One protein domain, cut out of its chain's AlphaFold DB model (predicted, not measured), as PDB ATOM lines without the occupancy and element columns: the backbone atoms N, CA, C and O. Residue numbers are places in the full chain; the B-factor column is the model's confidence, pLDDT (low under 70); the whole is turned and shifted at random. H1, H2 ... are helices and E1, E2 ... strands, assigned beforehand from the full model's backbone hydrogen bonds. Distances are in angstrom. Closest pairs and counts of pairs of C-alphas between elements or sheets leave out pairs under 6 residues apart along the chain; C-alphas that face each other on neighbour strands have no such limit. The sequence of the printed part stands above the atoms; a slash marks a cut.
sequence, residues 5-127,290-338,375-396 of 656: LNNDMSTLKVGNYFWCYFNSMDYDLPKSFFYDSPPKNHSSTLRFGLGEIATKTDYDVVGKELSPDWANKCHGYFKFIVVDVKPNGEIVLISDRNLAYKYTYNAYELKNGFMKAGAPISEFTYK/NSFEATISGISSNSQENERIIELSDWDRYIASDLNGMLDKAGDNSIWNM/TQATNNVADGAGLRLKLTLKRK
ATOM      1  N   LEU A   5      14.819  36.878  69.587       95.06
ATOM      2  CA  LEU A   5      13.367  36.805  69.731       95.06
ATOM      3  C   LEU A   5      12.769  36.008  68.557       95.06
ATOM      4  O   LEU A   5      13.012  36.340  67.398       95.06
ATOM      5  N   ASN A   6      11.970  34.986  68.850       95.25
ATOM      6  CA  ASN A   6      11.222  34.217  67.864       95.25
ATOM      7  C   ASN A   6       9.845  33.826  68.417       95.25
ATOM      8  O   ASN A   6       9.733  32.945  69.266       95.25
ATOM      9  N   ASN A   7       8.804  34.478  67.902       91.56
ATOM     10  CA  ASN A   7       7.412  34.197  68.257       91.56
ATOM     11  C   ASN A   7       6.778  33.100  67.375       91.56
ATOM     12  O   ASN A   7       5.656  32.673  67.637       91.56
ATOM     13  N   ASP A   8       7.480  32.622  66.340       91.00
ATOM     14  CA  ASP A   8       7.064  31.464  65.553       91.00
ATOM     15  C   ASP A   8       7.575  30.172  66.204       91.00
ATOM     16  O   ASP A   8       8.723  29.748  66.051       91.00
ATOM     17  N   MET A   9       6.663  29.519  66.922       88.31
ATOM     18  CA  MET A   9       6.927  28.298  67.680       88.31
ATOM     19  C   MET A   9       7.441  27.139  66.814       88.31
ATOM     20  O   MET A   9       8.112  26.245  67.325       88.31
ATOM     21  N   SER A  10       7.143  27.137  65.511       84.75
ATOM     22  CA  SER A  10       7.515  26.053  64.596       84.75
ATOM     23  C   SER A  10       8.981  26.090  64.151       84.75
ATOM     24  O   SER A  10       9.512  25.070  63.706       84.75
ATOM     25  N   THR A  11       9.647  27.238  64.306       90.62
ATOM     26  CA  THR A  11      11.024  27.477  63.842       90.62
ATOM     27  C   THR A  11      12.018  27.690  64.984       90.62
ATOM     28  O   THR A  11      13.148  28.136  64.764       90.62
ATOM     29  N   LEU A  12      11.616  27.349  66.210       92.81
ATOM     30  CA  LEU A  12      12.456  27.466  67.394       92.81
ATOM     31  C   LEU A  12      13.727  26.615  67.284       92.81
ATOM     32  O   LEU A  12      13.695  25.421  66.986       92.81
ATOM     33  N   LYS A  13      14.855  27.246  67.593       93.06
ATOM     34  CA  LYS A  13      16.186  26.639  67.709       93.06
ATOM     35  C   LYS A  13      16.865  27.124  68.984       93.06
ATOM     36  O   LYS A  13      16.459  28.147  69.532       93.06
ATOM     37  N   VAL A  14      17.906  26.422  69.435       92.25
ATOM     38  CA  VAL A  14      18.702  26.835  70.606       92.25
ATOM     39  C   VAL A  14      19.115  28.308  70.469       92.25
ATOM     40  O   VAL A  14      19.446  28.764  69.372       92.25
ATOM     41  N   GLY A  15      18.996  29.070  71.559       91.75
ATOM     42  CA  GLY A  15      19.256  30.514  71.601       91.75
ATOM     43  C   GLY A  15      18.096  31.398  71.128       91.75
ATOM     44  O   GLY A  15      18.182  32.624  71.217       91.75
ATOM     45  N   ASN A  16      16.994  30.823  70.635       95.44
ATOM     46  CA  ASN A  16      15.746  31.568  70.482       95.44
ATOM     47  C   ASN A  16      15.084  31.818  71.836       95.44
ATOM     48  O   ASN A  16      15.261  31.043  72.774       95.44
ATOM     49  N   TYR A  17      14.286  32.875  71.928       96.38
ATOM     50  CA  TYR A  17      13.387  33.084  73.054       96.38
ATOM     51  C   TYR A  17      12.074  33.719  72.623       96.38
ATOM     52  O   TYR A  17      11.990  34.343  71.569       96.38
ATOM     53  N   PHE A  18      11.069  33.620  73.483       95.94
ATOM     54  CA  PHE A  18       9.849  34.411  73.377       95.94
ATOM     55  C   PHE A  18       9.398  34.904  74.747       95.94
ATOM     56  O   PHE A  18       9.772  34.353  75.787       95.94
ATOM     57  N   TRP A  19       8.581  35.953  74.739       95.00
ATOM     58  CA  TRP A  19       8.014  36.542  75.945       95.00
ATOM     59  C   TRP A  19       6.751  35.810  76.399       95.00
ATOM     60  O   TRP A  19       5.935  35.374  75.588       95.00
ATOM     61  N   CYS A  20       6.584  35.704  77.710       91.44
ATOM     62  CA  CYS A  20       5.426  35.131  78.379       91.44
ATOM     63  C   CYS A  20       5.032  36.047  79.540       91.44
ATOM     64  O   CYS A  20       5.900  36.479  80.297       91.44
ATOM     65  N   TYR A  21       3.745  36.361  79.678       87.69
ATOM     66  CA  TYR A  21       3.229  37.104  80.823       87.69
ATOM     67  C   TYR A  21       2.927  36.137  81.963       87.69
ATOM     68  O   TYR A  21       2.140  35.206  81.804       87.69
ATOM     69  N   PHE A  22       3.529  36.359  83.121       85.44
ATOM     70  CA  PHE A  22       3.170  35.675  84.353       85.44
ATOM     71  C   PHE A  22       2.159  36.510  85.130       85.44
ATOM     72  O   PHE A  22       2.326  37.724  85.258       85.44
ATOM     73  N   ASN A  23       1.147  35.855  85.692       75.50
ATOM     74  CA  ASN A  23       0.254  36.451  86.675       75.50
ATOM     75  C   ASN A  23       0.004  35.463  87.816       75.50
ATOM     76  O   ASN A  23      -0.571  34.396  87.596       75.50
ATOM     77  N   SER A  24       0.398  35.807  89.041       68.94
ATOM     78  CA  SER A  24      -0.086  35.089  90.219       68.94
ATOM     79  C   SER A  24      -1.438  35.682  90.633       68.94
ATOM     80  O   SER A  24      -1.493  36.818  91.108       68.94
ATOM     81  N   MET A  25      -2.526  34.923  90.477       55.50
ATOM     82  CA  MET A  25      -3.877  35.425  90.762       55.50
ATOM     83  C   MET A  25      -4.091  35.757  92.249       55.50
ATOM     84  O   MET A  25      -4.998  36.510  92.574       55.50
ATOM     85  N   ASP A  26      -3.245  35.248  93.150       53.75
ATOM     86  CA  ASP A  26      -3.396  35.464  94.596       53.75
ATOM     87  C   ASP A  26      -2.819  36.793  95.114       53.75
ATOM     88  O   ASP A  26      -3.063  37.143  96.267       53.75
ATOM     89  N   TYR A  27      -2.019  37.520  94.325       41.31
ATOM     90  CA  TYR A  27      -1.241  38.663  94.836       41.31
ATOM     91  C   TYR A  27      -1.574  39.999  94.152       41.31
ATOM     92  O   TYR A  27      -1.280  41.052  94.715       41.31
ATOM     93  N   ASP A  28      -2.273  39.963  93.011       39.28
ATOM     94  CA  ASP A  28      -2.853  41.145  92.357       39.28
ATOM     95  C   ASP A  28      -4.271  41.486  92.816       39.28
ATOM     96  O   ASP A  28      -4.824  42.493  92.380       39.28
ATOM     97  N   LEU A  29      -4.853  40.720  93.740       43.66
ATOM     98  CA  LEU A  29      -5.879  41.300  94.597       43.66
ATOM     99  C   LEU A  29      -5.129  42.257  95.536       43.66
ATOM    100  O   LEU A  29      -4.290  41.778  96.303       43.66
ATOM    101  N   PRO A  30      -5.341  43.589  95.442       38.91
ATOM    102  CA  PRO A  30      -4.613  44.586  96.218       38.91
ATOM    103  C   PRO A  30      -4.346  44.115  97.649       38.91
ATOM    104  O   PRO A  30      -5.266  43.638  98.303       38.91
ATOM    105  N   LYS A  31      -3.127  44.286  98.183       38.81
ATOM    106  CA  LYS A  31      -2.829  44.025  99.611       38.81
ATOM    107  C   LYS A  31      -3.840  44.692 100.561       38.81
ATOM    108  O   LYS A  31      -4.069  44.188 101.652       38.81
ATOM    109  N   SER A  32      -4.510  45.764 100.129       40.94
ATOM    110  CA  SER A  32      -5.642  46.383 100.832       40.94
ATOM    111  C   SER A  32      -6.907  45.519 100.944       40.94
ATOM    112  O   SER A  32      -7.806  45.899 101.684       40.94
ATOM    113  N   PHE A  33      -6.984  44.370 100.271       41.81
ATOM    114  CA  PHE A  33      -8.068  43.388 100.381       41.81
ATOM    115  C   PHE A  33      -7.753  42.181 101.255       41.81
ATOM    116  O   PHE A  33      -8.670  41.440 101.589       41.81
ATOM    117  N   PHE A  34      -6.508  42.015 101.701       40.22
ATOM    118  CA  PHE A  34      -6.153  40.998 102.687       40.22
ATOM    119  C   PHE A  34      -4.988  41.505 103.550       40.22
ATOM    120  O   PHE A  34      -3.833  41.179 103.280       40.22
ATOM    121  N   TYR A  35      -5.271  42.295 104.595       39.91
ATOM    122  CA  TYR A  35      -4.265  42.567 105.633       39.91
ATOM    123  C   TYR A  35      -4.296  41.539 106.779       39.91
ATOM    124  O   TYR A  35      -5.338  41.055 107.219       39.91
ATOM    125  N   ASP A  36      -3.071  41.267 107.226       35.75
ATOM    126  CA  ASP A  36      -2.527  40.681 108.455       35.75
ATOM    127  C   ASP A  36      -2.633  39.205 108.815       35.75
ATOM    128  O   ASP A  36      -1.830  38.766 109.636       35.75
ATOM    129  N   SER A  37      -3.434  38.371 108.159       40.75
ATOM    130  CA  SER A  37      -3.208  36.916 108.203       40.75
ATOM    131  C   SER A  37      -4.044  36.205 107.148       40.75
ATOM    132  O   SER A  37      -5.270  36.286 107.227       40.75
ATOM    133  N   PRO A  38      -3.451  35.444 106.203       42.78
ATOM    134  CA  PRO A  38      -4.244  34.490 105.442       42.78
ATOM    135  C   PRO A  38      -4.973  33.576 106.447       42.78
ATOM    136  O   PRO A  38      -4.342  33.085 107.392       42.78
ATOM    137  N   PRO A  39      -6.293  33.367 106.313       42.19
ATOM    138  CA  PRO A  39      -7.046  32.526 107.235       42.19
ATOM    139  C   PRO A  39      -6.419  31.130 107.249       42.19
ATOM    140  O   PRO A  39      -6.252  30.525 106.193       42.19
ATOM    141  N   LYS A  40      -6.074  30.613 108.436       46.56
ATOM    142  CA  LYS A  40      -5.292  29.368 108.608       46.56
ATOM    143  C   LYS A  40      -5.880  28.120 107.923       46.56
ATOM    144  O   LYS A  40      -5.173  27.125 107.813       46.56
ATOM    145  N   ASN A  41      -7.131  28.171 107.458       41.62
ATOM    146  CA  ASN A  41      -7.882  27.009 106.986       41.62
ATOM    147  C   ASN A  41      -8.414  27.113 105.546       41.62
ATOM    148  O   ASN A  41      -9.109  26.196 105.115       41.62
ATOM    149  N   HIS A  42      -8.091  28.165 104.784       40.91
ATOM    150  CA  HIS A  42      -8.425  28.164 103.356       40.91
ATOM    151  C   HIS A  42      -7.354  27.417 102.582       40.91
ATOM    152  O   HIS A  42      -6.233  27.893 102.414       40.91
ATOM    153  N   SER A  43      -7.713  26.240 102.072       42.34
ATOM    154  CA  SER A  43      -7.015  25.623 100.950       42.34
ATOM    155  C   SER A  43      -7.336  26.425  99.686       42.34
ATOM    156  O   SER A  43      -7.997  25.919  98.779       42.34
ATOM    157  N   SER A  44      -6.944  27.700  99.636       44.59
ATOM    158  CA  SER A  44      -6.923  28.441  98.382       44.59
ATOM    159  C   SER A  44      -6.016  27.643  97.453       44.59
ATOM    160  O   SER A  44      -4.812  27.519  97.691       44.59
ATOM    161  N   THR A  45      -6.614  26.984  96.464       48.09
ATOM    162  CA  THR A  45      -5.881  26.321  95.396       48.09
ATOM    163  C   THR A  45      -5.212  27.428  94.613       48.09
ATOM    164  O   THR A  45      -5.821  28.062  93.764       48.09
ATOM    165  N   LEU A  46      -3.980  27.721  95.008       48.97
ATOM    166  CA  LEU A  46      -3.168  28.812  94.504       48.97
ATOM    167  C   LEU A  46      -3.136  28.731  92.974       48.97
ATOM    168  O   LEU A  46      -2.717  27.707  92.416       48.97
ATOM    169  N   ARG A  47      -3.625  29.774  92.302       57.34
ATOM    170  CA  ARG A  47      -3.726  29.806  90.838       57.34
ATOM    171  C   ARG A  47      -2.690  30.783  90.299       57.34
ATOM    172  O   ARG A  47      -2.689  31.964  90.635       57.34
ATOM    173  N   PHE A  48      -1.809  30.305  89.435       66.06
ATOM    174  CA  PHE A  48      -0.980  31.168  88.601       66.06
ATOM    175  C   PHE A  48      -1.370  30.938  87.144       66.06
ATOM    176  O   PHE A  48      -1.759  29.836  86.758       66.06
ATOM    177  N   GLY A  49      -1.317  32.006  86.363       69.56
ATOM    178  CA  GLY A  49      -1.626  32.013  84.948       69.56
ATOM    179  C   GLY A  49      -0.396  32.391  84.136       69.56
ATOM    180  O   GLY A  49       0.371  33.278  84.521       69.56
ATOM    181  N   LEU A  50      -0.229  31.730  82.997       79.06
ATOM    182  CA  LEU A  50       0.643  32.175  81.920       79.06
ATOM    183  C   LEU A  50      -0.226  32.760  80.808       79.06
ATOM    184  O   LEU A  50      -1.144  32.111  80.316       79.06
ATOM    185  N   GLY A  51       0.043  33.993  80.411       78.06
ATOM    186  CA  GLY A  51      -0.705  34.707  79.385       78.06
ATOM    187  C   GLY A  51       0.210  35.259  78.301       78.06
ATOM    188  O   GLY A  51       1.426  35.319  78.459       78.06
ATOM    189  N   GLU A  52      -0.389  35.684  77.191       81.94
ATOM    190  CA  GLU A  52       0.291  36.459  76.136       81.94
ATOM    191  C   GLU A  52       1.574  35.810  75.583       81.94
ATOM    192  O   GLU A  52       2.510  36.486  75.149       81.94
ATOM    193  N   ILE A  53       1.600  34.477  75.591       86.81
ATOM    194  CA  ILE A  53       2.757  33.655  75.252       86.81
ATOM    195  C   ILE A  53       3.126  33.842  73.781       86.81
ATOM    196  O   ILE A  53       2.289  33.626  72.910       86.81
ATOM    197  N   ALA A  54       4.379  34.211  73.517       84.56
ATOM    198  CA  ALA A  54       4.921  34.404  72.173       84.56
ATOM    199  C   ALA A  54       4.150  35.435  71.330       84.56
ATOM    200  O   ALA A  54       3.999  35.287  70.121       84.56
ATOM    201  N   THR A  55       3.654  36.506  71.960       85.75
ATOM    202  CA  THR A  55       2.901  37.567  71.256       85.75
ATOM    203  C   THR A  55       3.560  38.943  71.289       85.75
ATOM    204  O   THR A  55       3.043  39.879  70.684       85.75
ATOM    205  N   LYS A  56       4.681  39.094  72.004       90.75
ATOM    206  CA  LYS A  56       5.304  40.395  72.281       90.75
ATOM    207  C   LYS A  56       6.706  40.505  71.711       90.75
ATOM    208  O   LYS A  56       7.413  39.507  71.572       90.75
ATOM    209  N   THR A  57       7.093  41.734  71.403       93.12
ATOM    210  CA  THR A  57       8.471  42.118  71.092       93.12
ATOM    211  C   THR A  57       9.206  42.580  72.347       93.12
ATOM    212  O   THR A  57       8.577  42.840  73.371       93.12
ATOM    213  N   ASP A  58      10.533  42.729  72.275       94.12
ATOM    214  CA  ASP A  58      11.294  43.336  73.379       94.12
ATOM    215  C   ASP A  58      10.805  44.751  73.694       94.12
ATOM    216  O   ASP A  58      10.717  45.120  74.858       94.12
ATOM    217  N   TYR A  59      10.425  45.518  72.666       94.19
ATOM    218  CA  TYR A  59       9.902  46.872  72.825       94.19
ATOM    219  C   TYR A  59       8.575  46.900  73.600       94.19
ATOM    220  O   TYR A  59       8.381  47.751  74.466       94.19
ATOM    221  N   ASP A  60       7.673  45.948  73.339       90.44
ATOM    222  CA  ASP A  60       6.345  45.914  73.970       90.44
ATOM    223  C   ASP A  60       6.388  45.670  75.482       90.44
ATOM    224  O   ASP A  60       5.444  46.044  76.199       90.44
ATOM    225  N   VAL A  61       7.451  45.012  75.953       91.12
ATOM    226  CA  VAL A  61       7.597  44.584  77.347       91.12
ATOM    227  C   VAL A  61       8.511  45.478  78.175       91.12
ATOM    228  O   VAL A  61       8.572  45.265  79.383       91.12
ATOM    229  N   VAL A  62       9.174  46.475  77.574       92.38
ATOM    230  CA  VAL A  62      10.043  47.410  78.308       92.38
ATOM    231  C   VAL A  62       9.275  48.044  79.471       92.38
ATOM    232  O   VAL A  62       8.233  48.675  79.281       92.38
ATOM    233  N   GLY A  63       9.793  47.877  80.689       88.38
ATOM    234  CA  GLY A  63       9.191  48.383  81.927       88.38
ATOM    235  C   GLY A  63       8.003  47.562  82.446       88.38
ATOM    236  O   GLY A  63       7.390  47.941  83.447       88.38
ATOM    237  N   LYS A  64       7.661  46.456  81.779       89.50
ATOM    238  CA  LYS A  64       6.605  45.499  82.155       89.50
ATOM    239  C   LYS A  64       7.173  44.120  82.469       89.50
ATOM    240  O   LYS A  64       6.414  43.172  82.688       89.50
ATOM    241  N   GLU A  65       8.490  43.972  82.439       89.69
ATOM    242  CA  GLU A  65       9.143  42.738  82.827       89.69
ATOM    243  C   GLU A  65       8.816  42.432  84.285       89.69
ATOM    244  O   GLU A  65       8.662  43.327  85.120       89.69
ATOM    245  N   LEU A  66       8.716  41.144  84.595       85.12
ATOM    246  CA  LEU A  66       8.569  40.682  85.961       85.12
ATOM    247  C   LEU A  66       9.739  41.252  86.772       85.12
ATOM    248  O   LEU A  66      10.900  40.907  86.515       85.12
ATOM    249  N   SER A  67       9.400  42.165  87.688       76.25
ATOM    250  CA  SER A  67      10.343  42.916  88.519       76.25
ATOM    251  C   SER A  67      11.359  41.963  89.137       76.25
ATOM    252  O   SER A  67      10.927  40.952  89.665       76.25
ATOM    253  N   PRO A  68      12.670  42.244  89.127       64.81
ATOM    254  CA  PRO A  68      13.646  41.467  89.896       64.81
ATOM    255  C   PRO A  68      13.393  41.550  91.413       64.81
ATOM    256  O   PRO A  68      13.678  40.615  92.152       64.81
ATOM    257  N   ASP A  69      12.819  42.669  91.871       63.62
ATOM    258  CA  ASP A  69      12.300  42.838  93.226       63.62
ATOM    259  C   ASP A  69      10.912  42.179  93.323       63.62
ATOM    260  O   ASP A  69       9.863  42.810  93.131       63.62
ATOM    261  N   TRP A  70      10.933  40.861  93.534       61.59
ATOM    262  CA  TRP A  70       9.764  39.976  93.570       61.59
ATOM    263  C   TRP A  70       8.847  40.191  94.776       61.59
ATOM    264  O   TRP A  70       7.740  39.656  94.811       61.59
ATOM    265  N   ALA A  71       9.268  40.987  95.763       53.75
ATOM    266  CA  ALA A  71       8.466  41.270  96.947       53.75
ATOM    267  C   ALA A  71       7.261  42.181  96.649       53.75
ATOM    268  O   ALA A  71       6.301  42.203  97.421       53.75
ATOM    269  N   ASN A  72       7.277  42.923  95.535       54.56
ATOM    270  CA  ASN A  72       6.316  44.001  95.292       54.56
ATOM    271  C   ASN A  72       5.370  43.774  94.106       54.56
ATOM    272  O   ASN A  72       4.270  44.321  94.120       54.56
ATOM    273  N   LYS A  73       5.746  42.952  93.115       64.50
ATOM    274  CA  LYS A  73       4.903  42.622  91.952       64.50
ATOM    275  C   LYS A  73       5.030  41.143  91.598       64.50
ATOM    276  O   LYS A  73       6.117  40.658  91.307       64.50
ATOM    277  N   CYS A  74       3.903  40.446  91.602       67.62
ATOM    278  CA  CYS A  74       3.782  39.018  91.306       67.62
ATOM    279  C   CYS A  74       3.384  38.730  89.850       67.62
ATOM    280  O   CYS A  74       2.870  37.655  89.538       67.62
ATOM    281  N   HIS A  75       3.524  39.724  88.982       79.06
ATOM    282  CA  HIS A  75       3.101  39.674  87.596       79.06
ATOM    283  C   HIS A  75       4.107  40.414  86.716       79.06
ATOM    284  O   HIS A  75       4.858  41.274  87.188       79.06
ATOM    285  N   GLY A  76       4.120  40.084  85.432       87.38
ATOM    286  CA  GLY A  76       4.982  40.724  84.445       87.38
ATOM    287  C   GLY A  76       5.531  39.738  83.425       87.38
ATOM    288  O   GLY A  76       5.306  38.530  83.510       87.38
ATOM    289  N   TYR A  77       6.262  40.259  82.443       91.69
ATOM    290  CA  TYR A  77       6.835  39.436  81.383       91.69
ATOM    291  C   TYR A  77       8.169  38.801  81.775       91.69
ATOM    292  O   TYR A  77       9.028  39.425  82.399       91.69
ATOM    293  N   PHE A  78       8.368  37.566  81.341       92.81
ATOM    294  CA  PHE A  78       9.637  36.848  81.405       92.81
ATOM    295  C   PHE A  78       9.894  36.131  80.073       92.81
ATOM    296  O   PHE A  78       8.984  36.003  79.248       92.81
ATOM    297  N   LYS A  79      11.129  35.679  79.840       95.12
ATOM    298  CA  LYS A  79      11.501  34.988  78.596       95.12
ATOM    299  C   LYS A  79      11.515  33.486  78.815       95.12
ATOM    300  O   LYS A  79      12.088  33.027  79.795       95.12
ATOM    301  N   PHE A  80      10.983  32.718  77.871       95.62
ATOM    302  CA  PHE A  80      11.354  31.314  77.702       95.62
ATOM    303  C   PHE A  80      12.460  31.219  76.662       95.62
ATOM    304  O   PHE A  80      12.258  31.629  75.524       95.62
ATOM    305  N   ILE A  81      13.613  30.682  77.051       96.12
ATOM    306  CA  ILE A  81      14.797  30.538  76.198       96.12
ATOM    307  C   ILE A  81      14.908  29.082  75.769       96.12
ATOM    308  O   ILE A  81      14.922  28.204  76.625       96.12
ATOM    309  N   VAL A  82      15.018  28.823  74.467       96.12
ATOM    310  CA  VAL A  82      15.279  27.487  73.921       96.12
ATOM    311  C   VAL A  82      16.711  27.091  74.261       96.12
ATOM    312  O   VAL A  82      17.666  27.684  73.756       96.12
ATOM    313  N   VAL A  83      16.847  26.080  75.113       95.00
ATOM    314  CA  VAL A  83      18.139  25.581  75.603       95.00
ATOM    315  C   VAL A  83      18.550  24.268  74.953       95.00
ATOM    316  O   VAL A  83      19.736  23.958  74.924       95.00
ATOM    317  N   ASP A  84      17.590  23.514  74.416       93.38
ATOM    318  CA  ASP A  84      17.858  22.256  73.726       93.38
ATOM    319  C   ASP A  84      16.789  21.971  72.671       93.38
ATOM    320  O   ASP A  84      15.614  22.316  72.831       93.38
ATOM    321  N   VAL A  85      17.208  21.309  71.602       89.25
ATOM    322  CA  VAL A  85      16.328  20.662  70.633       89.25
ATOM    323  C   VAL A  85      16.832  19.237  70.533       89.25
ATOM    324  O   VAL A  85      17.812  18.948  69.845       89.25
ATOM    325  N   LYS A  86      16.177  18.347  71.270       84.88
ATOM    326  CA  LYS A  86      16.607  16.959  71.374       84.88
ATOM    327  C   LYS A  86      16.497  16.264  70.010       84.88
ATOM    328  O   LYS A  86      15.667  16.648  69.181       84.88
ATOM    329  N   PRO A  87      17.238  15.165  69.784       73.44
ATOM    330  CA  PRO A  87      17.087  14.339  68.584       73.44
ATOM    331  C   PRO A  87      15.671  13.801  68.410       73.44
ATOM    332  O   PRO A  87      15.291  13.431  67.306       73.44
ATOM    333  N   ASN A  88      14.899  13.761  69.501       71.69
ATOM    334  CA  ASN A  88      13.490  13.430  69.498       71.69
ATOM    335  C   ASN A  88      12.551  14.633  69.241       71.69
ATOM    336  O   ASN A  88      11.378  14.576  69.610       71.69
ATOM    337  N   GLY A  89      13.068  15.735  68.688       80.56
ATOM    338  CA  GLY A  89      12.346  16.970  68.354       80.56
ATOM    339  C   GLY A  89      11.575  17.607  69.499       80.56
ATOM    340  O   GLY A  89      10.755  18.496  69.270       80.56
ATOM    341  N   GLU A  90      11.830  17.155  70.720       89.88
ATOM    342  CA  GLU A  90      11.436  17.833  71.930       89.88
ATOM    343  C   GLU A  90      12.281  19.099  72.048       89.88
ATOM    344  O   GLU A  90      13.513  19.055  72.067       89.88
ATOM    345  N   ILE A  91      11.603  20.235  72.118       94.06
ATOM    346  CA  ILE A  91      12.223  21.535  72.330       94.06
ATOM    347  C   ILE A  91      12.131  21.825  73.821       94.06
ATOM    348  O   ILE A  91      11.037  21.854  74.389       94.06
ATOM    349  N   VAL A  92      13.279  22.023  74.461       94.88
ATOM    350  CA  VAL A  92      13.364  22.347  75.885       94.88
ATOM    351  C   VAL A  92      13.615  23.836  76.019       94.88
ATOM    352  O   VAL A  92      14.565  24.373  75.443       94.88
ATOM    353  N   LEU A  93      12.768  24.501  76.797       96.00
ATOM    354  CA  LEU A  93      12.895  25.911  77.111       96.00
ATOM    355  C   LEU A  93      12.957  26.130  78.619       96.00
ATOM    356  O   LEU A  93      12.281  25.443  79.383       96.00
ATOM    357  N   ILE A  94      13.733  27.122  79.046       94.56
ATOM    358  CA  ILE A  94      13.866  27.509  80.454       94.56
ATOM    359  C   ILE A  94      13.539  28.989  80.610       94.56
ATOM    360  O   ILE A  94      13.916  29.805  79.767       94.56
ATOM    361  N   SER A  95      12.823  29.334  81.681       93.38
ATOM    362  CA  SER A  95      12.559  30.731  82.004       93.38
ATOM    363  C   SER A  95      13.848  31.473  82.389       93.38
ATOM    364  O   SER A  95      14.665  30.971  83.161       93.38
ATOM    365  N   ASP A  96      14.022  32.691  81.879       91.94
ATOM    366  CA  ASP A  96      15.197  33.544  82.131       91.94
ATOM    367  C   ASP A  96      15.334  33.982  83.596       91.94
ATOM    368  O   ASP A  96      16.410  34.351  84.056       91.94
ATOM    369  N   ARG A  97      14.240  33.918  84.351       87.75
ATOM    370  CA  ARG A  97      14.165  34.274  85.766       87.75
ATOM    371  C   ARG A  97      13.243  33.328  86.518       87.75
ATOM    372  O   ARG A  97      12.543  32.499  85.926       87.75
ATOM    373  N   ASN A  98      13.235  33.481  87.834       84.12
ATOM    374  CA  ASN A  98      12.335  32.736  88.694       84.12
ATOM    375  C   ASN A  98      10.957  33.397  88.740       84.12
ATOM    376  O   ASN A  98      10.829  34.620  88.713       84.12
ATOM    377  N   LEU A  99       9.932  32.567  88.871       79.69
ATOM    378  CA  LEU A  99       8.590  32.958  89.252       79.69
ATOM    379  C   LEU A  99       8.508  32.806  90.771       79.69
ATOM    380  O   LEU A  99       8.580  31.697  91.312       79.69
ATOM    381  N   ALA A 100       8.470  33.934  91.474       65.19
ATOM    382  CA  ALA A 100       8.451  33.942  92.926       65.19
ATOM    383  C   ALA A 100       7.106  33.432  93.438       65.19
ATOM    384  O   ALA A 100       6.049  33.984  93.131       65.19
ATOM    385  N   TYR A 101       7.160  32.393  94.263       58.28
ATOM    386  CA  TYR A 101       6.021  32.000  95.065       58.28
ATOM    387  C   TYR A 101       6.487  31.497  96.425       58.28
ATOM    388  O   TYR A 101       7.510  30.827  96.530       58.28
ATOM    389  N   LYS A 102       5.700  31.788  97.466       56.00
ATOM    390  CA  LYS A 102       5.949  31.397  98.865       56.00
ATOM    391  C   LYS A 102       6.152  29.891  99.086       56.00
ATOM    392  O   LYS A 102       6.571  29.503 100.163       56.00
ATOM    393  N   TYR A 103       5.850  29.031  98.118       56.09
ATOM    394  CA  TYR A 103       5.909  27.582  98.276       56.09
ATOM    395  C   TYR A 103       6.813  26.958  97.220       56.09
ATOM    396  O   TYR A 103       6.860  27.401  96.073       56.09
ATOM    397  N   THR A 104       7.518  25.905  97.622       56.50
ATOM    398  CA  THR A 104       8.349  25.099  96.727       56.50
ATOM    399  C   THR A 104       7.477  24.260  95.791       56.50
ATOM    400  O   THR A 104       6.318  23.979  96.097       56.50
ATOM    401  N   TYR A 105       8.047  23.800  94.673       58.28
ATOM    402  CA  TYR A 105       7.362  22.950  93.691       58.28
ATOM    403  C   TYR A 105       6.647  21.739  94.325       58.28
ATOM    404  O   TYR A 105       5.468  21.504  94.085       58.28
ATOM    405  N   ASN A 106       7.323  21.021  95.225       57.41
ATOM    406  CA  ASN A 106       6.765  19.816  95.852       57.41
ATOM    407  C   ASN A 106       5.604  20.134  96.810       57.41
ATOM    408  O   ASN A 106       4.682  19.336  96.961       57.41
ATOM    409  N   ALA A 107       5.596  21.321  97.428       57.19
ATOM    410  CA  ALA A 107       4.462  21.760  98.240       57.19
ATOM    411  C   ALA A 107       3.194  22.013  97.400       57.19
ATOM    412  O   ALA A 107       2.093  21.958  97.950       57.19
ATOM    413  N   TYR A 108       3.331  22.256  96.092       55.69
ATOM    414  CA  TYR A 108       2.207  22.363  95.161       55.69
ATOM    415  C   TYR A 108       1.661  21.011  94.729       55.69
ATOM    416  O   TYR A 108       0.446  20.808  94.759       55.69
ATOM    417  N   GLU A 109       2.557  20.087  94.380       54.19
ATOM    418  CA  GLU A 109       2.195  18.726  93.985       54.19
ATOM    419  C   GLU A 109       1.420  18.011  95.108       54.19
ATOM    420  O   GLU A 109       0.404  17.365  94.861       54.19
ATOM    421  N   LEU A 110       1.821  18.233  96.367       49.03
ATOM    422  CA  LEU A 110       1.179  17.666  97.560       49.03
ATOM    423  C   LEU A 110      -0.189  18.279  97.912       49.03
ATOM    424  O   LEU A 110      -0.926  17.695  98.704       49.03
ATOM    425  N   LYS A 111      -0.544  19.452  97.371       52.34
ATOM    426  CA  LYS A 111      -1.764  20.196  97.743       52.34
ATOM    427  C   LYS A 111      -2.860  20.190  96.672       52.34
ATOM    428  O   LYS A 111      -3.746  21.039  96.724       52.34
ATOM    429  N   ASN A 112      -2.818  19.268  95.704       49.09
ATOM    430  CA  ASN A 112      -3.673  19.313  94.505       49.09
ATOM    431  C   ASN A 112      -3.555  20.650  93.738       49.09
ATOM    432  O   ASN A 112      -4.487  21.050  93.041       49.09
ATOM    433  N   GLY A 113      -2.438  21.370  93.896       47.00
ATOM    434  CA  GLY A 113      -2.185  22.615  93.181       47.00
ATOM    435  C   GLY A 113      -1.963  22.349  91.694       47.00
ATOM    436  O   GLY A 113      -1.521  21.270  91.307       47.00
ATOM    437  N   PHE A 114      -2.264  23.341  90.857       46.16
ATOM    438  CA  PHE A 114      -2.275  23.191  89.399       46.16
ATOM    439  C   PHE A 114      -0.923  22.760  88.796       46.16
ATOM    440  O   PHE A 114      -0.919  22.194  87.715       46.16
ATOM    441  N   MET A 115       0.227  22.934  89.470       51.03
ATOM    442  CA  MET A 115       1.528  22.461  88.956       51.03
ATOM    443  C   MET A 115       1.767  20.980  89.221       51.03
ATOM    444  O   MET A 115       2.517  20.614  90.126       51.03
ATOM    445  N   LYS A 116       1.168  20.115  88.408       53.69
ATOM    446  CA  LYS A 116       1.639  18.728  88.306       53.69
ATOM    447  C   LYS A 116       2.848  18.680  87.378       53.69
ATOM    448  O   LYS A 116       2.887  19.377  86.365       53.69
ATOM    449  N   ALA A 117       3.843  17.856  87.704       50.75
ATOM    450  CA  ALA A 117       4.952  17.624  86.782       50.75
ATOM    451  C   ALA A 117       4.419  17.049  85.478       50.75
ATOM    452  O   ALA A 117       3.708  16.047  85.484       50.75
ATOM    453  N   GLY A 118       4.736  17.712  84.367       54.34
ATOM    454  CA  GLY A 118       4.211  17.314  83.068       54.34
ATOM    455  C   GLY A 118       2.769  17.764  82.821       54.34
ATOM    456  O   GLY A 118       2.135  17.239  81.908       54.34
ATOM    457  N   ALA A 119       2.241  18.712  83.602       58.09
ATOM    458  CA  ALA A 119       0.907  19.254  83.376       58.09
ATOM    459  C   ALA A 119       0.824  19.964  82.007       58.09
ATOM    460  O   ALA A 119       1.748  20.712  81.646       58.09
ATOM    461  N   PRO A 120      -0.268  19.760  81.247       66.56
ATOM    462  CA  PRO A 120      -0.516  20.474  80.001       66.56
ATOM    463  C   PRO A 120      -0.565  21.987  80.215       66.56
ATOM    464  O   PRO A 120      -1.247  22.470  81.117       66.56
ATOM    465  N   ILE A 121       0.083  22.762  79.341       70.25
ATOM    466  CA  ILE A 121       0.081  24.233  79.445       70.25
ATOM    467  C   ILE A 121      -1.330  24.845  79.423       70.25
ATOM    468  O   ILE A 121      -1.553  25.902  80.004       70.25
ATOM    469  N   SER A 122      -2.291  24.161  78.790       59.00
ATOM    470  CA  SER A 122      -3.699  24.567  78.736       59.00
ATOM    471  C   SER A 122      -4.354  24.665  80.113       59.00
ATOM    472  O   SER A 122      -5.353  25.360  80.256       59.00
ATOM    473  N   GLU A 123      -3.799  23.992  81.124       58.97
ATOM    474  CA  GLU A 123      -4.249  24.103  82.514       58.97
ATOM    475  C   GLU A 123      -3.796  25.408  83.186       58.97
ATOM    476  O   GLU A 123      -4.269  25.711  84.276       58.97
ATOM    477  N   PHE A 124      -2.912  26.185  82.546       57.22
ATOM    478  CA  PHE A 124      -2.305  27.406  83.095       57.22
ATOM    479  C   PHE A 124      -2.519  28.639  82.220       57.22
ATOM    480  O   PHE A 124      -2.231  29.755  82.652       57.22
ATOM    481  N   THR A 125      -2.994  28.476  80.987       52.59
ATOM    482  CA  THR A 125      -3.274  29.602  80.097       52.59
ATOM    483  C   THR A 125      -4.619  30.222  80.428       52.59
ATOM    484  O   THR A 125      -5.640  29.857  79.848       52.59
ATOM    485  N   TYR A 126      -4.617  31.171  81.361       52.62
ATOM    486  CA  TYR A 126      -5.788  31.971  81.692       52.62
ATOM    487  C   TYR A 126      -5.461  33.445  81.517       52.62
ATOM    488  O   TYR A 126      -4.675  34.016  82.272       52.62
ATOM    489  N   LYS A 127      -6.111  34.091  80.549       46.03
ATOM    490  CA  LYS A 127      -6.239  35.545  80.552       46.03
ATOM    491  C   LYS A 127      -7.544  35.889  81.253       46.03
ATOM    492  O   LYS A 127      -8.546  36.115  80.591       46.03
ATOM    493  N   ASN A 290      -0.744  24.920  69.345       78.94
ATOM    494  CA  ASN A 290      -1.668  23.980  68.693       78.94
ATOM    495  C   ASN A 290      -0.952  22.755  68.079       78.94
ATOM    496  O   ASN A 290      -1.456  21.632  68.180       78.94
ATOM    497  N   SER A 291       0.260  22.944  67.549       84.00
ATOM    498  CA  SER A 291       1.130  21.900  66.985       84.00
ATOM    499  C   SER A 291       1.992  21.139  68.006       84.00
ATOM    500  O   SER A 291       2.734  20.232  67.629       84.00
ATOM    501  N   PHE A 292       1.910  21.475  69.294       87.19
ATOM    502  CA  PHE A 292       2.757  20.909  70.341       87.19
ATOM    503  C   PHE A 292       1.930  20.300  71.477       87.19
ATOM    504  O   PHE A 292       0.861  20.782  71.851       87.19
ATOM    505  N   GLU A 293       2.447  19.225  72.053       87.00
ATOM    506  CA  GLU A 293       2.196  18.850  73.436       87.00
ATOM    507  C   GLU A 293       3.152  19.672  74.297       87.00
ATOM    508  O   GLU A 293       4.359  19.429  74.327       87.00
ATOM    509  N   ALA A 294       2.612  20.703  74.937       87.44
ATOM    510  CA  ALA A 294       3.370  21.614  75.778       87.44
ATOM    511  C   ALA A 294       3.173  21.240  77.247       87.44
ATOM    512  O   ALA A 294       2.047  21.265  77.750       87.44
ATOM    513  N   THR A 295       4.268  20.908  77.924       85.38
ATOM    514  CA  THR A 295       4.274  20.531  79.337       85.38
ATOM    515  C   THR A 295       5.157  21.467  80.145       85.38
ATOM    516  O   THR A 295       6.258  21.830  79.730       85.38
ATOM    517  N   ILE A 296       4.667  21.870  81.316       84.69
ATOM    518  CA  ILE A 296       5.433  22.679  82.264       84.69
ATOM    519  C   ILE A 296       5.918  21.792  83.407       84.69
ATOM    520  O   ILE A 296       5.223  20.893  83.881       84.69
ATOM    521  N   SER A 297       7.145  22.040  83.844       83.69
ATOM    522  CA  SER A 297       7.757  21.392  84.999       83.69
ATOM    523  C   SER A 297       8.760  22.328  85.675       83.69
ATOM    524  O   SER A 297       9.123  23.369  85.130       83.69
ATOM    525  N   GLY A 298       9.213  21.971  86.878       82.69
ATOM    526  CA  GLY A 298      10.401  22.582  87.470       82.69
ATOM    527  C   GLY A 298      11.687  22.041  86.839       82.69
ATOM    528  O   GLY A 298      11.720  20.915  86.336       82.69
ATOM    529  N   ILE A 299      12.756  22.828  86.896       86.06
ATOM    530  CA  ILE A 299      14.097  22.364  86.526       86.06
ATOM    531  C   ILE A 299      14.643  21.360  87.548       86.06
ATOM    532  O   ILE A 299      14.468  21.529  88.760       86.06
ATOM    533  N   SER A 300      15.324  20.326  87.057       83.00
ATOM    534  CA  SER A 300      16.060  19.390  87.906       83.00
ATOM    535  C   SER A 300      17.432  19.897  88.331       83.00
ATOM    536  O   SER A 300      18.073  20.689  87.641       83.00
ATOM    537  N   SER A 301      17.869  19.422  89.497       80.38
ATOM    538  CA  SER A 301      19.213  19.583  90.054       80.38
ATOM    539  C   SER A 301      19.619  18.275  90.730       80.38
ATOM    540  O   SER A 301      18.755  17.467  91.066       80.38
ATOM    541  N   ASN A 302      20.914  18.054  90.953       77.44
ATOM    542  CA  ASN A 302      21.336  16.963  91.842       77.44
ATOM    543  C   ASN A 302      20.923  17.287  93.285       77.44
ATOM    544  O   ASN A 302      20.553  18.431  93.568       77.44
ATOM    545  N   SER A 303      20.949  16.301  94.184       63.81
ATOM    546  CA  SER A 303      20.596  16.513  95.592       63.81
ATOM    547  C   SER A 303      21.791  16.966  96.444       63.81
ATOM    548  O   SER A 303      21.599  17.526  97.525       63.81
ATOM    549  N   GLN A 304      23.015  16.771  95.931       64.75
ATOM    550  CA  GLN A 304      24.287  17.173  96.540       64.75
ATOM    551  C   GLN A 304      25.253  17.772  95.507       64.75
ATOM    552  O   GLN A 304      25.229  17.406  94.334       64.75
ATOM    553  N   GLU A 305      26.173  18.622  95.966       62.00
ATOM    554  CA  GLU A 305      27.226  19.230  95.136       62.00
ATOM    555  C   GLU A 305      28.189  18.191  94.526       62.00
ATOM    556  O   GLU A 305      28.677  18.351  93.408       62.00
ATOM    557  N   ASN A 306      28.438  17.093  95.243       61.31
ATOM    558  CA  ASN A 306      29.325  15.998  94.843       61.31
ATOM    559  C   ASN A 306      28.608  14.850  94.107       61.31
ATOM    560  O   ASN A 306      29.277  13.920  93.649       61.31
ATOM    561  N   GLU A 307      27.282  14.902  93.948       57.28
ATOM    562  CA  GLU A 307      26.528  13.953  93.126       57.28
ATOM    563  C   GLU A 307      26.748  14.272  91.643       57.28
ATOM    564  O   GLU A 307      25.905  14.844  90.958       57.28
ATOM    565  N   ARG A 308      27.914  13.893  91.116       48.28
ATOM    566  CA  ARG A 308      28.122  13.799  89.670       48.28
ATOM    567  C   ARG A 308      27.430  12.537  89.165       48.28
ATOM    568  O   ARG A 308      28.063  11.495  89.010       48.28
ATOM    569  N   ILE A 309      26.123  12.618  88.935       48.16
ATOM    570  CA  ILE A 309      25.433  11.602  88.137       48.16
ATOM    571  C   ILE A 309      25.987  11.688  86.706       48.16
ATOM    572  O   ILE A 309      26.364  12.757  86.226       48.16
ATOM    573  N   ILE A 310      26.070  10.540  86.033       45.19
ATOM    574  CA  ILE A 310      26.555  10.389  84.650       45.19
ATOM    575  C   ILE A 310      25.756  11.267  83.662       45.19
ATOM    576  O   ILE A 310      26.263  11.634  82.604       45.19
ATOM    577  N   GLU A 311      24.539  11.665  84.031       56.16
ATOM    578  CA  GLU A 311      23.710  12.611  83.298       56.16
ATOM    579  C   GLU A 311      23.643  13.945  84.049       56.16
ATOM    580  O   GLU A 311      23.213  14.001  85.199       56.16
ATOM    581  N   LEU A 312      24.057  15.035  83.392       64.88
ATOM    582  CA  LEU A 312      23.938  16.387  83.946       64.88
ATOM    583  C   LEU A 312      22.469  16.718  84.230       64.88
ATOM    584  O   LEU A 312      21.626  16.503  83.349       64.88
ATOM    585  N   SER A 313      22.202  17.289  85.409       82.75
ATOM    586  CA  SER A 313      20.899  17.855  85.775       82.75
ATOM    587  C   SER A 313      20.483  18.977  84.815       82.75
ATOM    588  O   SER A 313      21.345  19.565  84.157       82.75
ATOM    589  N   ASP A 314      19.188  19.312  84.727       87.06
ATOM    590  CA  ASP A 314      18.731  20.411  83.853       87.06
ATOM    591  C   ASP A 314      19.457  21.727  84.189       87.06
ATOM    592  O   ASP A 314      19.827  22.478  83.287       87.06
ATOM    593  N   TRP A 315      19.694  21.995  85.480       89.00
ATOM    594  CA  TRP A 315      20.432  23.174  85.929       89.00
ATOM    595  C   TRP A 315      21.839  23.227  85.339       89.00
ATOM    596  O   TRP A 315      22.219  24.211  84.706       89.00
ATOM    597  N   ASP A 316      22.614  22.165  85.536       85.38
ATOM    598  CA  ASP A 316      24.015  22.141  85.119       85.38
ATOM    599  C   ASP A 316      24.143  22.060  83.594       85.38
ATOM    600  O   ASP A 316      25.042  22.658  83.007       85.38
ATOM    601  N   ARG A 317      23.211  21.359  82.940       85.62
ATOM    602  CA  ARG A 317      23.191  21.179  81.487       85.62
ATOM    603  C   ARG A 317      22.832  22.460  80.742       85.62
ATOM    604  O   ARG A 317      23.431  22.735  79.705       85.62
ATOM    605  N   TYR A 318      21.862  23.224  81.239       90.44
ATOM    606  CA  TYR A 318      21.264  24.317  80.471       90.44
ATOM    607  C   TYR A 318      21.494  25.709  81.066       90.44
ATOM    608  O   TYR A 318      21.564  26.676  80.318       90.44
ATOM    609  N   ILE A 319      21.602  25.839  82.392       89.50
ATOM    610  CA  ILE A 319      21.736  27.149  83.052       89.50
ATOM    611  C   ILE A 319      23.202  27.436  83.348       89.50
ATOM    612  O   ILE A 319      23.728  28.456  82.917       89.50
ATOM    613  N   ALA A 320      23.890  26.525  84.038       87.06
ATOM    614  CA  ALA A 320      25.311  26.663  84.362       87.06
ATOM    615  C   ALA A 320      26.245  26.261  83.200       87.06
ATOM    616  O   ALA A 320      27.423  25.998  83.426       87.06
ATOM    617  N   SER A 321      25.735  26.217  81.964       85.38
ATOM    618  CA  SER A 321      26.505  25.969  80.743       85.38
ATOM    619  C   SER A 321      26.572  27.221  79.869       85.38
ATOM    620  O   SER A 321      25.875  28.209  80.106       85.38
ATOM    621  N   ASP A 322      27.434  27.194  78.854       84.12
ATOM    622  CA  ASP A 322      27.508  28.225  77.815       84.12
ATOM    623  C   ASP A 322      26.504  27.983  76.668       84.12
ATOM    624  O   ASP A 322      26.566  28.653  75.635       84.12
ATOM    625  N   LEU A 323      25.590  27.014  76.832       83.38
ATOM    626  CA  LEU A 323      24.665  26.534  75.801       83.38
ATOM    627  C   LEU A 323      25.373  26.189  74.476       83.38
ATOM    628  O   LEU A 323      24.919  26.579  73.401       83.38
ATOM    629  N   ASN A 324      26.492  25.458  74.549       78.81
ATOM    630  CA  ASN A 324      27.337  25.091  73.406       78.81
ATOM    631  C   ASN A 324      27.928  26.320  72.689       78.81
ATOM    632  O   ASN A 324      27.879  26.433  71.462       78.81
ATOM    633  N   GLY A 325      28.472  27.258  73.469       82.81
ATOM    634  CA  GLY A 325      29.097  28.493  72.984       82.81
ATOM    635  C   GLY A 325      28.112  29.570  72.514       82.81
ATOM    636  O   GLY A 325      28.509  30.543  71.864       82.81
ATOM    637  N   MET A 326      26.819  29.416  72.808       83.19
ATOM    638  CA  MET A 326      25.838  30.464  72.535       83.19
ATOM    639  C   MET A 326      25.957  31.634  73.505       83.19
ATOM    640  O   MET A 326      25.752  32.769  73.083       83.19
ATOM    641  N   LEU A 327      26.324  31.385  74.760       84.06
ATOM    642  CA  LEU A 327      26.553  32.415  75.768       84.06
ATOM    643  C   LEU A 327      28.045  32.739  75.879       84.06
ATOM    644  O   LEU A 327      28.889  31.862  75.719       84.06
ATOM    645  N   ASP A 328      28.366  33.992  76.203       85.12
ATOM    646  CA  ASP A 328      29.762  34.429  76.355       85.12
ATOM    647  C   ASP A 328      30.418  33.835  77.614       85.12
ATOM    648  O   ASP A 328      31.639  33.691  77.688       85.12
ATOM    649  N   LYS A 329      29.604  33.478  78.615       87.88
ATOM    650  CA  LYS A 329      30.025  32.792  79.837       87.88
ATOM    651  C   LYS A 329      28.954  31.815  80.306       87.88
ATOM    652  O   LYS A 329      27.758  32.081  80.191       87.88
ATOM    653  N   ALA A 330      29.397  30.705  80.886       84.00
ATOM    654  CA  ALA A 330      28.507  29.759  81.537       84.00
ATOM    655  C   ALA A 330      27.728  30.448  82.665       84.00
ATOM    656  O   ALA A 330      28.318  31.176  83.469       84.00
ATOM    657  N   GLY A 331      26.409  30.241  82.717       82.50
ATOM    658  CA  GLY A 331      25.608  30.856  83.768       82.50
ATOM    659  C   GLY A 331      25.504  32.375  83.677       82.50
ATOM    660  O   GLY A 331      25.439  33.052  84.702       82.50
ATOM    661  N   ASP A 332      25.518  32.928  82.460       87.75
ATOM    662  CA  ASP A 332      25.478  34.371  82.254       87.75
ATOM    663  C   ASP A 332      24.296  35.031  82.980       87.75
ATOM    664  O   ASP A 332      23.134  34.880  82.607       87.75
ATOM    665  N   ASN A 333      24.607  35.805  84.022       86.31
ATOM    666  CA  ASN A 333      23.620  36.500  84.836       86.31
ATOM    667  C   ASN A 333      22.779  37.514  84.040       86.31
ATOM    668  O   ASN A 333      21.656  37.803  84.446       86.31
ATOM    669  N   SER A 334      23.286  38.032  82.913       86.00
ATOM    670  CA  SER A 334      22.507  38.908  82.022       86.00
ATOM    671  C   SER A 334      21.351  38.176  81.332       86.00
ATOM    672  O   SER A 334      20.375  38.800  80.919       86.00
ATOM    673  N   ILE A 335      21.451  36.848  81.250       89.06
ATOM    674  CA  ILE A 335      20.468  35.960  80.643       89.06
ATOM    675  C   ILE A 335      19.623  35.295  81.717       89.06
ATOM    676  O   ILE A 335      18.407  35.279  81.618       89.06
ATOM    677  N   TRP A 336      20.265  34.750  82.746       88.69
ATOM    678  CA  TRP A 336      19.629  33.842  83.691       88.69
ATOM    679  C   TRP A 336      19.226  34.478  85.017       88.69
ATOM    680  O   TRP A 336      18.699  33.770  85.872       88.69
ATOM    681  N   ASN A 337      19.512  35.764  85.231       85.62
ATOM    682  CA  ASN A 337      19.171  36.483  86.461       85.62
ATOM    683  C   ASN A 337      19.497  35.677  87.747       85.62
ATOM    684  O   ASN A 337      18.669  35.483  88.636       85.62
ATOM    685  N   MET A 338      20.716  35.142  87.787       81.62
ATOM    686  CA  MET A 338      21.266  34.212  88.782       81.62
ATOM    687  C   MET A 338      21.559  34.830  90.145       81.62
ATOM    688  O   MET A 338      21.815  34.105  91.109       81.62
ATOM    689  N   THR A 375       9.398  25.930 106.240       52.34
ATOM    690  CA  THR A 375       9.826  26.755 107.397       52.34
ATOM    691  C   THR A 375      10.454  28.117 107.062       52.34
ATOM    692  O   THR A 375      10.615  28.928 107.966       52.34
ATOM    693  N   GLN A 376      10.791  28.428 105.802       50.50
ATOM    694  CA  GLN A 376      11.360  29.748 105.434       50.50
ATOM    695  C   GLN A 376      10.613  30.511 104.331       50.50
ATOM    696  O   GLN A 376      10.980  31.640 104.003       50.50
ATOM    697  N   ALA A 377       9.496  29.956 103.858       48.44
ATOM    698  CA  ALA A 377       8.520  30.596 102.975       48.44
ATOM    699  C   ALA A 377       8.039  31.988 103.438       48.44
ATOM    700  O   ALA A 377       7.541  32.773 102.635       48.44
ATOM    701  N   THR A 378       8.137  32.292 104.736       49.22
ATOM    702  CA  THR A 378       7.593  33.520 105.329       49.22
ATOM    703  C   THR A 378       8.631  34.610 105.584       49.22
ATOM    704  O   THR A 378       8.236  35.767 105.658       49.22
ATOM    705  N   ASN A 379       9.927  34.280 105.685       45.22
ATOM    706  CA  ASN A 379      10.948  35.233 106.152       45.22
ATOM    707  C   ASN A 379      11.993  35.611 105.083       45.22
ATOM    708  O   ASN A 379      12.534  36.706 105.163       45.22
ATOM    709  N   ASN A 380      12.220  34.771 104.058       46.31
ATOM    710  CA  ASN A 380      13.285  34.973 103.053       46.31
ATOM    711  C   ASN A 380      12.774  35.173 101.612       46.31
ATOM    712  O   ASN A 380      13.552  35.142 100.664       46.31
ATOM    713  N   VAL A 381      11.473  35.430 101.412       48.81
ATOM    714  CA  VAL A 381      10.964  35.897 100.099       48.81
ATOM    715  C   VAL A 381      11.613  37.236  99.711       48.81
ATOM    716  O   VAL A 381      11.752  37.532  98.527       48.81
ATOM    717  N   ALA A 382      12.075  38.004 100.706       48.06
ATOM    718  CA  ALA A 382      12.834  39.238 100.521       48.06
ATOM    719  C   ALA A 382      14.166  39.047  99.765       48.06
ATOM    720  O   ALA A 382      14.623  39.994  99.133       48.06
ATOM    721  N   ASP A 383      14.745  37.839  99.748       55.25
ATOM    722  CA  ASP A 383      16.010  37.560  99.047       55.25
ATOM    723  C   ASP A 383      15.805  37.161  97.576       55.25
ATOM    724  O   ASP A 383      16.746  36.750  96.894       55.25
ATOM    725  N   GLY A 384      14.563  37.247  97.085       57.84
ATOM    726  CA  GLY A 384      14.186  36.841  95.741       57.84
ATOM    727  C   GLY A 384      14.517  35.370  95.497       57.84
ATOM    728  O   GLY A 384      15.352  35.044  94.670       57.84
ATOM    729  N   ALA A 385      13.877  34.455  96.224       69.69
ATOM    730  CA  ALA A 385      13.902  33.032  95.893       69.69
ATOM    731  C   ALA A 385      12.643  32.645  95.096       69.69
ATOM    732  O   ALA A 385      11.548  33.108  95.421       69.69
ATOM    733  N   GLY A 386      12.751  31.794  94.070       75.62
ATOM    734  CA  GLY A 386      11.571  31.390  93.291       75.62
ATOM    735  C   GLY A 386      11.760  30.152  92.419       75.62
ATOM    736  O   GLY A 386      12.853  29.606  92.326       75.62
ATOM    737  N   LEU A 387      10.685  29.701  91.772       79.81
ATOM    738  CA  LEU A 387      10.718  28.549  90.872       79.81
ATOM    739  C   LEU A 387      11.118  28.980  89.465       79.81
ATOM    740  O   LEU A 387      10.503  29.873  88.891       79.81
ATOM    741  N   ARG A 388      12.075  28.283  88.863       87.31
ATOM    742  CA  ARG A 388      12.376  28.444  87.441       87.31
ATOM    743  C   ARG A 388      11.654  27.382  86.623       87.31
ATOM    744  O   ARG A 388      11.777  26.188  86.909       87.31
ATOM    745  N   LEU A 389      10.887  27.815  85.628       88.12
ATOM    746  CA  LEU A 389      10.077  26.913  84.821       88.12
ATOM    747  C   LEU A 389      10.896  26.299  83.694       88.12
ATOM    748  O   LEU A 389      11.644  26.985  82.998       88.12
ATOM    749  N   LYS A 390      10.658  25.010  83.475       91.75
ATOM    750  CA  LYS A 390      11.000  24.286  82.261       91.75
ATOM    751  C   LYS A 390       9.728  24.058  81.458       91.75
ATOM    752  O   LYS A 390       8.780  23.447  81.953       91.75
ATOM    753  N   LEU A 391       9.728  24.535  80.223       91.81
ATOM    754  CA  LEU A 391       8.699  24.258  79.234       91.81
ATOM    755  C   LEU A 391       9.262  23.250  78.237       91.81
ATOM    756  O   LEU A 391      10.243  23.523  77.552       91.81
ATOM    757  N   THR A 392       8.629  22.089  78.157       92.88
ATOM    758  CA  THR A 392       8.930  21.073  77.156       92.88
ATOM    759  C   THR A 392       7.859  21.138  76.079       92.88
ATOM    760  O   THR A 392       6.671  20.989  76.359       92.88
ATOM    761  N   LEU A 393       8.280  21.350  74.834       92.25
ATOM    762  CA  LEU A 393       7.409  21.307  73.668       92.25
ATOM    763  C   LEU A 393       7.737  20.061  72.870       92.25
ATOM    764  O   LEU A 393       8.744  19.998  72.164       92.25
ATOM    765  N   LYS A 394       6.867  19.065  72.960       89.50
ATOM    766  CA  LYS A 394       6.942  17.903  72.093       89.50
ATOM    767  C   LYS A 394       6.053  18.149  70.892       89.50
ATOM    768  O   LYS A 394       4.843  18.314  71.018       89.50
ATOM    769  N   ARG A 395       6.651  18.203  69.710       83.19
ATOM    770  CA  ARG A 395       5.890  18.246  68.462       83.19
ATOM    771  C   ARG A 395       4.955  17.039  68.398       83.19
ATOM    772  O   ARG A 395       5.412  15.903  68.528       83.19
ATOM    773  N   LYS A 396       3.656  17.285  68.202       83.38
ATOM    774  CA  LYS A 396       2.645  16.215  68.082       83.38
ATOM    775  C   LYS A 396       2.936  15.278  66.905       83.38
ATOM    776  O   LYS A 396       2.464  14.149  66.880       83.38
TER     777      LYS A 396
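What this domain is: This is residues 5 to 127, 290 to 338 and 375 to 396 of the 656 residues of an uncharacterized protein of Paenibacillus sp. N4 (UniProt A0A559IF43). With little regular structure, the model is one antiparallel six-stranded sheet, E2 E1 E3 E4 E6 E5, curled like part of a barrel, with short helices round it and residues 29 to 42 and 304 to 310 sticking out. The printed part has 194 residues, 63 in named elements, mixed in class, running E1 E2 H1 E3 E4 H2 E5 H3 H4 E6. It is compact, radius of gyration of the C-alphas 17.1 A, spanning 50 by 42 by 32 A.

How they stand to each other: E1, residues 16 to 24, and E2, 48 to 51, form a hairpin (N 23 to O 49, 2.9 A). H1, 58 to 61, only grazes the sheet. E3, 75 to 85, and E4, 90 to 95, form another hairpin (N 81 to O 94, 2.9 A). H2, 105 to 109, is not on the sheet. H3, 314 to 319, is over E4, height 8.9 A.

Where its parts are: E1 begins at C-alpha 16 (15.746, 31.568, 70.482). E6, 389 to 395, ends at (5.890, 18.246, 68.462).

The domain as a whole: Cuts leave gaps of 17.2 A and 23.1 A. 81 residues are under pLDDT 70.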